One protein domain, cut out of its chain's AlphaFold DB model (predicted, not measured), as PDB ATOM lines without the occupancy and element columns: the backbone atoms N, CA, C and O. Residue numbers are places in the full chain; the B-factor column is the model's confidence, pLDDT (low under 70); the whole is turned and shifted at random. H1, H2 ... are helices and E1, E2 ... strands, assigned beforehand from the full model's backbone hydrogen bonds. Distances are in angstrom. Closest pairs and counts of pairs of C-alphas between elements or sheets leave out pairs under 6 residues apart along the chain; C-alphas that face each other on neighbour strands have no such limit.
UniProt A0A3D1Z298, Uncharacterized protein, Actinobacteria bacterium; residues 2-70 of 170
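What this domain is: This is residues 2 to 70 of the 170 residues of an uncharacterized protein of Actinobacteria bacterium (UniProt A0A3D1Z298). Picture a two-stranded hairpin, E1 and E2, in the middle, with one long helix at each of its two ends: H2 near the end where E1 begins and E2 finishes, H3 near the other end. The short helix H1 sits beside H2, and residues 46 to 55 make the link from H2 to H3, which have no contact with each other. The printed part has 69 residues with three named helices and two named strands, in the order H1, E1, E2, H2, H3; the sheet E1 - E2 is antiparallel and the class is mixed, helices and strands. The whole is compact, with a radius of gyration of the C-alphas of 11.8 A, and rounded, spanning 28 by 28 by 21 A.

Where its parts are: Find C-alpha 2 at (86.056, -29.450, 349.136), where H1 begins; it covers residues 2 to 5. Next look at residues 11 to 16, the strand E1, 13.9 A from first to last C-alpha, and at residues 23 to 27, the strand E2, 12.3 A long. From C-alpha 32 at (94.790, -41.371, 338.694), H2 runs over residues 32 to 45 for 20.2 A. H3 takes residues 56 to 69, is 19.7 A long, and ends with C-alpha 69 at (85.842, -42.411, 360.852).

How they stand to each other: Start with the hairpin of E1 and E2, whose directions stand at 164 degrees. Look across it for N 12 and O 26, 2.8 A apart, and N 24 and O 15, also 2.8 A apart, both within hydrogen-bond range. At one end of the pair, C-alphas 11 and 27 face each other at 4.8 A; the closest C-alphas of E2 and H2 are those of Ile 27 and Val 35, 7.6 A apart. At the other end, C-alphas 16 and 23 face each other at 4.5 A; the closest C-alphas of E1 and H3 are those of Val 16 and Ile 65, 7.0 A apart. The closest C-alphas of E2 and H3 are those of Arg 24 and Thr 62, 7.3 A apart. H1 and H2 only just touch, with 3 pairs of C-alphas within 8 A, the closest being those of Leu 5 and Val 39 at 6.5 A; H2 touches H1 with residues 39 to 42 alone. H2 and H3 are apart, and so are H1 and H3. In H2 and H3 every O i to N i+4 pair is within hydrogen-bond range; H1 is too short for such a pair.

The domain as a whole: The two C-alphas farthest apart are those of Leu 45 and Gly 70, at 32.1 A. The printed part has no cut and no long link. In the B-factor column, mean pLDDT of the printed part is 83.0; look for values under 70 at residue 18 and residues 67 to 70.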
ATOM      1  N   LEU A   2      86.465 -28.020 349.261       75.38
ATOM      2  CA  LEU A   2      86.056 -29.450 349.136       75.38
ATOM      3  C   LEU A   2      84.917 -29.722 348.137       75.38
ATOM      4  O   LEU A   2      85.013 -30.616 347.300       75.38
ATOM      5  N   ALA A   3      83.872 -28.892 348.153       73.25
ATOM      6  CA  ALA A   3      82.763 -28.990 347.201       73.25
ATOM      7  C   ALA A   3      83.189 -28.765 345.737       73.25
ATOM      8  O   ALA A   3      82.470 -29.156 344.820       73.25
ATOM      9  N   ARG A   4      84.340 -28.119 345.504       77.75
ATOM     10  CA  ARG A   4      84.925 -27.921 344.173       77.75
ATOM     11  C   ARG A   4      85.717 -29.149 343.728       77.75
ATOM     12  O   ARG A   4      85.612 -29.524 342.568       77.75
ATOM     13  N   LEU A   5      86.436 -29.792 344.650       83.69
ATOM     14  CA  LEU A   5      87.139 -31.052 344.392       83.69
ATOM     15  C   LEU A   5      86.163 -32.189 344.052       83.69
ATOM     16  O   LEU A   5      86.401 -32.915 343.098       83.69
ATOM     17  N   LEU A   6      85.018 -32.281 344.742       84.00
ATOM     18  CA  LEU A   6      83.969 -33.275 344.444       84.00
ATOM     19  C   LEU A   6      83.345 -33.134 343.045       84.00
ATOM     20  O   LEU A   6      82.668 -34.045 342.583       84.00
ATOM     21  N   ARG A   7      83.534 -31.992 342.374       84.88
ATOM     22  CA  ARG A   7      83.055 -31.768 341.001       84.88
ATOM     23  C   ARG A   7      84.082 -32.173 339.944       84.88
ATOM     24  O   ARG A   7      83.769 -32.079 338.758       84.88
ATOM     25  N   LEU A   8      85.297 -32.561 340.340       86.25
ATOM     26  CA  LEU A   8      86.314 -33.011 339.399       86.25
ATOM     27  C   LEU A   8      85.946 -34.401 338.855       86.25
ATOM     28  O   LEU A   8      85.642 -35.302 339.643       86.25
ATOM     29  N   PRO A   9      85.989 -34.603 337.526       86.19
ATOM     30  CA  PRO A   9      85.840 -35.926 336.936       86.19
ATOM     31  C   PRO A   9      86.859 -36.905 337.528       86.19
ATOM     32  O   PRO A   9      88.031 -36.568 337.671       86.19
ATOM     33  N   GLY A  10      86.405 -38.110 337.872       86.12
ATOM     34  CA  GLY A  10      87.257 -39.148 338.454       86.12
ATOM     35  C   GLY A  10      87.302 -39.167 339.984       86.12
ATOM     36  O   GLY A  10      87.804 -40.138 340.532       86.12
ATOM     37  N   ILE A  11      86.732 -38.185 340.694       88.19
ATOM     38  CA  ILE A  11      86.606 -38.234 342.160       88.19
ATOM     39  C   ILE A  11      85.298 -38.930 342.558       88.19
ATOM     40  O   ILE A  11      84.209 -38.445 342.262       88.19
ATOM     41  N   GLY A  12      85.405 -40.061 343.254       83.12
ATOM     42  CA  GLY A  12      84.275 -40.813 343.804       83.12
ATOM     43  C   GLY A  12      83.885 -40.384 345.220       83.12
ATOM     44  O   GLY A  12      82.700 -40.286 345.531       83.12
ATOM     45  N   SER A  13      84.862 -40.105 346.086       82.31
ATOM     46  CA  SER A  13      84.614 -39.573 347.432       82.31
ATOM     47  C   SER A  13      85.799 -38.766 347.951       82.31
ATOM     48  O   SER A  13      86.922 -38.897 347.460       82.31
ATOM     49  N   ILE A  14      85.530 -37.927 348.953       83.50
ATOM     50  CA  ILE A  14      86.536 -37.133 349.653       83.50
ATOM     51  C   ILE A  14      86.308 -37.276 351.150       83.50
ATOM     52  O   ILE A  14      85.216 -36.973 351.627       83.50
ATOM     53  N   ASP A  15      87.360 -37.657 351.861       82.00
ATOM     54  CA  ASP A  15      87.431 -37.615 353.316       82.00
ATOM     55  C   ASP A  15      88.539 -36.649 353.730       82.00
ATOM     56  O   ASP A  15      89.544 -36.492 353.034       82.00
ATOM     57  N   VAL A  16      88.373 -35.999 354.874       79.62
ATOM     58  CA  VAL A  16      89.365 -35.073 355.425       79.62
ATOM     59  C   VAL A  16      89.585 -35.435 356.878       79.62
ATOM     60  O   VAL A  16      88.634 -35.765 357.589       79.62
ATOM     61  N   ASP A  17      90.835 -35.389 357.322       73.19
ATOM     62  CA  ASP A  17      91.134 -35.554 358.735       73.19
ATOM     63  C   ASP A  17      90.673 -34.336 359.555       73.19
ATOM     64  O   ASP A  17      90.524 -33.227 359.044       73.19
ATOM     65  N   HIS A  18      90.492 -34.518 360.863       63.59
ATOM     66  CA  HIS A  18      90.066 -33.450 361.784       63.59
ATOM     67  C   HIS A  18      90.917 -32.160 361.729       63.59
ATOM     68  O   HIS A  18      90.416 -31.077 362.017       63.59
ATOM     69  N   SER A  19      92.194 -32.255 361.333       70.75
ATOM     70  CA  SER A  19      93.121 -31.124 361.285       70.75
ATOM     71  C   SER A  19      93.003 -30.318 359.992       70.75
ATOM     72  O   SER A  19      93.590 -29.242 359.888       70.75
ATOM     73  N   GLY A  20      92.288 -30.840 358.989       73.31
ATOM     74  CA  GLY A  20      92.218 -30.259 357.653       73.31
ATOM     75  C   GLY A  20      93.535 -30.331 356.876       73.31
ATOM     76  O   GLY A  20      93.666 -29.657 355.856       73.31
ATOM     77  N   THR A  21      94.513 -31.111 357.349       81.19
ATOM     78  CA  THR A  21      95.861 -31.190 356.758       81.19
ATOM     79  C   THR A  21      95.991 -32.375 355.806       81.19
ATOM     80  O   THR A  21      96.799 -32.338 354.880       81.19
ATOM     81  N   VAL A  22      95.196 -33.427 356.009       84.81
ATOM     82  CA  VAL A  22      95.199 -34.625 355.168       84.81
ATOM     83  C   VAL A  22      93.832 -34.778 354.518       84.81
ATOM     84  O   VAL A  22      92.808 -34.843 355.195       84.81
ATOM     85  N   VAL A  23      93.829 -34.882 353.191       85.19
ATOM     86  CA  VAL A  23      92.638 -35.167 352.391       85.19
ATOM     87  C   VAL A  23      92.842 -36.513 351.709       85.19
ATOM     88  O   VAL A  23      93.822 -36.697 350.990       85.19
ATOM     89  N   ARG A  24      91.915 -37.449 351.913       87.88
ATOM     90  CA  ARG A  24      91.858 -38.708 351.171       87.88
ATOM     91  C   ARG A  24      90.856 -38.573 350.041       87.88
ATOM     92  O   ARG A  24      89.702 -38.213 350.252       87.88
ATOM     93  N   LEU A  25      91.311 -38.900 348.841       88.19
ATOM     94  CA  LEU A  25      90.506 -38.879 347.632       88.19
ATOM     95  C   LEU A  25      90.345 -40.311 347.154       88.19
ATOM     96  O   LEU A  25      91.334 -40.998 346.911       88.19
ATOM     97  N   ARG A  26      89.103 -40.764 347.004       88.25
ATOM     98  CA  ARG A  26      88.834 -42.013 346.301       88.25
ATOM     99  C   ARG A  26      88.671 -41.685 344.830       88.25
ATOM    100  O   ARG A  26      87.673 -41.076 344.449       88.25
ATOM    101  N   ILE A  27      89.649 -42.074 344.028       88.50
ATOM    102  CA  ILE A  27      89.572 -41.957 342.574       88.50
ATOM    103  C   ILE A  27      88.723 -43.135 342.065       88.50
ATOM    104  O   ILE A  27      88.825 -44.248 342.581       88.50
ATOM    105  N   ALA A  28      87.806 -42.873 341.136       84.69
ATOM    106  CA  ALA A  28      87.046 -43.909 340.436       84.69
ATOM    107  C   ALA A  28      87.994 -44.797 339.599       84.69
ATOM    108  O   ALA A  28      89.171 -44.478 339.495       84.69
ATOM    109  N   ASP A  29      87.502 -45.877 338.980       82.12
ATOM    110  CA  ASP A  29      88.311 -46.734 338.085       82.12
ATOM    111  C   ASP A  29      88.686 -45.998 336.777       82.12
ATOM    112  O   ASP A  29      88.188 -46.289 335.687       82.12
ATOM    113  N   VAL A  30      89.541 -44.987 336.901       88.62
ATOM    114  CA  VAL A  30      90.122 -44.143 335.859       88.62
ATOM    115  C   VAL A  30      91.607 -43.946 336.159       88.62
ATOM    116  O   VAL A  30      92.068 -44.230 337.263       88.62
ATOM    117  N   ASP A  31      92.354 -43.447 335.179       87.31
ATOM    118  CA  ASP A  31      93.758 -43.080 335.370       87.31
ATOM    119  C   ASP A  31      93.900 -42.019 336.488       87.31
ATOM    120  O   ASP A  31      93.260 -40.961 336.396       87.31
ATOM    121  N   PRO A  32      94.671 -42.285 337.563       85.56
ATOM    122  CA  PRO A  32      94.790 -41.371 338.694       85.56
ATOM    123  C   PRO A  32      95.636 -40.129 338.398       85.56
ATOM    124  O   PRO A  32      95.371 -39.085 338.997       85.56
ATOM    125  N   ASP A  33      96.604 -40.191 337.481       88.44
ATOM    126  CA  ASP A  33      97.570 -39.101 337.277       88.44
ATOM    127  C   ASP A  33      96.887 -37.783 336.844       88.44
ATOM    128  O   ASP A  33      97.080 -36.756 337.509       88.44
ATOM    129  N   PRO A  34      95.983 -37.774 335.839       88.81
ATOM    130  CA  PRO A  34      95.260 -36.559 335.455       88.81
ATOM    131  C   PRO A  34      94.351 -36.009 336.565       88.81
ATOM    132  O   PRO A  34      94.096 -34.803 336.636       88.81
ATOM    133  N   VAL A  35      93.837 -36.888 337.432       89.12
ATOM    134  CA  VAL A  35      92.963 -36.510 338.550       89.12
ATOM    135  C   VAL A  35      93.783 -35.831 339.648       89.12
ATOM    136  O   VAL A  35      93.378 -34.782 340.155       89.12
ATOM    137  N   VAL A  36      94.956 -36.377 339.980       89.69
ATOM    138  CA  VAL A  36      95.889 -35.807 340.964       89.69
ATOM    139  C   VAL A  36      96.388 -34.428 340.525       89.69
ATOM    140  O   VAL A  36      96.411 -33.494 341.337       89.69
ATOM    141  N   ASP A  37      96.708 -34.255 339.243       90.25
ATOM    142  CA  ASP A  37      97.108 -32.959 338.686       90.25
ATOM    143  C   ASP A  37      95.989 -31.916 338.806       90.25
ATOM    144  O   ASP A  37      96.212 -30.791 339.272       90.25
ATOM    145  N   ALA A  38      94.756 -32.294 338.451       89.50
ATOM    146  CA  ALA A  38      93.591 -31.417 338.550       89.50
ATOM    147  C   ALA A  38      93.294 -31.003 340.002       89.50
ATOM    148  O   ALA A  38      93.017 -29.832 340.277       89.50
ATOM    149  N   VAL A  39      93.394 -31.940 340.946       89.00
ATOM    150  CA  VAL A  39      93.247 -31.680 342.386       89.00
ATOM    151  C   VAL A  39      94.310 -30.695 342.864       89.00
ATOM    152  O   VAL A  39      93.981 -29.700 343.512       89.00
ATOM    153  N   THR A  40      95.576 -30.936 342.522       89.19
ATOM    154  CA  THR A  40      96.704 -30.088 342.934       89.19
ATOM    155  C   THR A  40      96.552 -28.667 342.392       89.19
ATOM    156  O   THR A  40      96.816 -27.694 343.105       89.19
ATOM    157  N   ALA A  41      96.063 -28.521 341.159       88.44
ATOM    158  CA  ALA A  41      95.753 -27.222 340.573       88.44
ATOM    159  C   ALA A  41      94.640 -26.487 341.340       88.44
ATOM    160  O   ALA A  41      94.782 -25.298 341.632       88.44
ATOM    161  N   VAL A  42      93.559 -27.178 341.719       88.31
ATOM    162  CA  VAL A  42      92.480 -26.588 342.530       88.31
ATOM    163  C   VAL A  42      92.989 -26.158 343.906       88.31
ATOM    164  O   VAL A  42      92.687 -25.047 344.331       88.31
ATOM    165  N   LEU A  43      93.784 -26.990 344.583       86.81
ATOM    166  CA  LEU A  43      94.364 -26.652 345.887       86.81
ATOM    167  C   LEU A  43      95.233 -25.391 345.808       86.81
ATOM    168  O   LEU A  43      95.062 -24.481 346.618       86.81
ATOM    169  N   ARG A  44      96.085 -25.285 344.782       87.88
ATOM    170  CA  ARG A  44      96.923 -24.097 344.553       87.88
ATOM    171  C   ARG A  44      96.110 -22.828 344.321       87.88
ATOM    172  O   ARG A  44      96.465 -21.787 344.865       87.88
ATOM    173  N   LEU A  45      95.025 -22.901 343.547       86.44
ATOM    174  CA  LEU A  45      94.134 -21.754 343.322       86.44
ATOM    175  C   LEU A  45      93.475 -21.261 344.616       86.44
ATOM    176  O   LEU A  45      93.186 -20.075 344.744       86.44
ATOM    177  N   GLU A  46      93.257 -22.162 345.569       82.75
ATOM    178  CA  GLU A  46      92.668 -21.857 346.875       82.75
ATOM    179  C   GLU A  46      93.743 -21.483 347.921       82.75
ATOM    180  O   GLU A  46      93.418 -21.275 349.085       82.75
ATOM    181  N   GLY A  47      95.016 -21.366 347.519       85.06
ATOM    182  CA  GLY A  47      96.125 -20.957 348.388       85.06
ATOM    183  C   GLY A  47      96.775 -22.088 349.188       85.06
ATOM    184  O   GLY A  47      97.575 -21.816 350.082       85.06
ATOM    185  N   TYR A  48      96.470 -23.348 348.872       82.69
ATOM    186  CA  TYR A  48      97.033 -24.519 349.540       82.69
ATOM    187  C   TYR A  48      98.176 -25.139 348.731       82.69
ATOM    188  O   TYR A  48      98.135 -25.221 347.501       82.69
ATOM    189  N   ALA A  49      99.191 -25.635 349.438       80.88
ATOM    190  CA  ALA A  49     100.176 -26.554 348.881       80.88
ATOM    191  C   ALA A  49      99.725 -27.992 349.173       80.88
ATOM    192  O   ALA A  49      99.379 -28.306 350.308       80.88
ATOM    193  N   GLY A  50      99.718 -28.850 348.153       81.62
ATOM    194  CA  GLY A  50      99.388 -30.267 348.285       81.62
ATOM    195  C   GLY A  50     100.493 -31.131 347.693       81.62
ATOM    196  O   GLY A  50     100.985 -30.829 346.605       81.62
ATOM    197  N   THR A  51     100.858 -32.192 348.409       85.12
ATOM    198  CA  THR A  51     101.804 -33.215 347.954       85.12
ATOM    199  C   THR A  51     101.092 -34.565 348.002       85.12
ATOM    200  O   THR A  51     100.590 -34.923 349.071       85.12
ATOM    201  N   PRO A  52     101.015 -35.310 346.885       88.00
ATOM    202  CA  PRO A  52     100.507 -36.676 346.902       88.00
ATOM    203  C   PRO A  52     101.359 -37.540 347.833       88.00
ATOM    204  O   PRO A  52     102.587 -37.519 347.745       88.00
ATOM    205  N   LEU A  53     100.709 -38.277 348.731       88.56
ATOM    206  CA  LEU A  53     101.378 -39.250 349.590       88.56
ATOM    207  C   LEU A  53     101.422 -40.601 348.875       88.56
ATOM    208  O   LEU A  53     100.480 -40.944 348.165       88.56
ATOM    209  N   ALA A  54     102.491 -41.368 349.087       86.06
ATOM    210  CA  ALA A  54     102.637 -42.716 348.544       86.06
ATOM    211  C   ALA A  54     103.290 -43.656 349.567       86.06
ATOM    212  O   ALA A  54     104.045 -43.225 350.445       86.06
ATOM    213  N   GLY A  55     103.023 -44.958 349.450       89.69
ATOM    214  CA  GLY A  55     103.666 -45.982 350.277       89.69
ATOM    215  C   GLY A  55     103.291 -45.870 351.759       89.69
ATOM    216  O   GLY A  55     102.114 -45.809 352.107       89.69
ATOM    217  N   GLU A  56     104.281 -45.857 352.656       90.31
ATOM    218  CA  GLU A  56     104.016 -45.849 354.105       90.31
ATOM    219  C   GLU A  56     103.372 -44.540 354.589       90.31
ATOM    220  O   GLU A  56     102.574 -44.549 355.528       90.31
ATOM    221  N   GLU A  57     103.661 -43.411 353.934       86.44
ATOM    222  CA  GLU A  57     103.040 -42.126 354.269       86.44
ATOM    223  C   GLU A  57     101.541 -42.132 353.944       86.44
ATOM    224  O   GLU A  57     100.725 -41.702 354.761       86.44
ATOM    225  N   GLU A  58     101.171 -42.696 352.794       89.56
ATOM    226  CA  GLU A  58      99.779 -42.910 352.391       89.56
ATOM    227  C   GLU A  58      99.065 -43.885 353.336       89.56
ATOM    228  O   GLU A  58      97.957 -43.604 353.801       89.56
ATOM    229  N   ALA A  59      99.702 -45.010 353.675       86.12
ATOM    230  CA  ALA A  59      99.137 -46.000 354.589       86.12
ATOM    231  C   ALA A  59      98.916 -45.412 355.994       86.12
ATOM    232  O   ALA A  59      97.876 -45.634 356.617       86.12
ATOM    233  N   SER A  60      99.866 -44.616 356.489       86.56
ATOM    234  CA  SER A  60      99.758 -43.902 357.762       86.56
ATOM    235  C   SER A  60      98.630 -42.865 357.748       86.56
ATOM    236  O   SER A  60      97.801 -42.839 358.661       86.56
ATOM    237  N   ALA A  61      98.539 -42.056 356.689       84.50
ATOM    238  CA  ALA A  61      97.458 -41.092 356.483       84.50
ATOM    239  C   ALA A  61      96.079 -41.768 356.389       84.50
ATOM    240  O   ALA A  61      95.117 -41.308 357.007       84.50
ATOM    241  N   THR A  62      95.994 -42.897 355.688       83.69
ATOM    242  CA  THR A  62      94.774 -43.703 355.567       83.69
ATOM    243  C   THR A  62      94.333 -44.237 356.921       83.69
ATOM    244  O   THR A  62      93.188 -44.011 357.304       83.69
ATOM    245  N   ARG A  63      95.240 -44.837 357.704       83.12
ATOM    246  CA  ARG A  63      94.936 -45.304 359.069       83.12
ATOM    247  C   ARG A  63      94.473 -44.168 359.978       83.12
ATOM    248  O   ARG A  63      93.566 -44.368 360.777       83.12
ATOM    249  N   ARG A  64      95.063 -42.974 359.851       77.19
ATOM    250  CA  ARG A  64      94.626 -41.780 360.593       77.19
ATOM    251  C   ARG A  64      93.189 -41.391 360.244       77.19
ATOM    252  O   ARG A  64      92.402 -41.144 361.149       77.19
ATOM    253  N   ILE A  65      92.844 -41.367 358.957       75.38
ATOM    254  CA  ILE A  65      91.489 -41.043 358.492       75.38
ATOM    255  C   ILE A  65      90.492 -42.149 358.875       75.38
ATOM    256  O   ILE A  65      89.377 -41.860 359.286       75.38
ATOM    257  N   GLU A  66      90.872 -43.423 358.817       76.81
ATOM    258  CA  GLU A  66      90.009 -44.536 359.240       76.81
ATOM    259  C   GLU A  66      89.770 -44.559 360.749       76.81
ATOM    260  O   GLU A  66      88.631 -44.735 361.177       76.81
ATOM    261  N   ALA A  67      90.807 -44.317 361.556       68.38
ATOM    262  CA  ALA A  67      90.665 -44.130 362.999       68.38
ATOM    263  C   ALA A  67      89.718 -42.960 363.312       68.38
ATOM    264  O   ALA A  67      88.886 -43.070 364.210       68.38
ATOM    265  N   TRP A  68      89.792 -41.897 362.504       60.84
ATOM    266  CA  TRP A  68      88.903 -40.738 362.539       60.84
ATOM    267  C   TRP A  68      87.457 -41.022 362.062       60.84
ATOM    268  O   TRP A  68      86.517 -40.356 362.475       60.84
ATOM    269  N   HIS A  69      87.212 -42.014 361.213       62.41
ATOM    270  CA  HIS A  69      85.842 -42.411 360.852       62.41
ATOM    271  C   HIS A  69      85.297 -43.559 361.720       62.41
ATOM    272  O   HIS A  69      84.145 -43.965 361.563       62.41
ATOM    273  N   GLY A  70      86.104 -44.071 362.655       61.75
ATOM    274  CA  GLY A  70      85.718 -45.085 363.633       61.75
ATOM    275  C   GLY A  70      84.920 -44.534 364.824       61.75
ATOM    276  O   GLY A  70      84.861 -43.335 365.086       61.75
TER     277      GLY A  70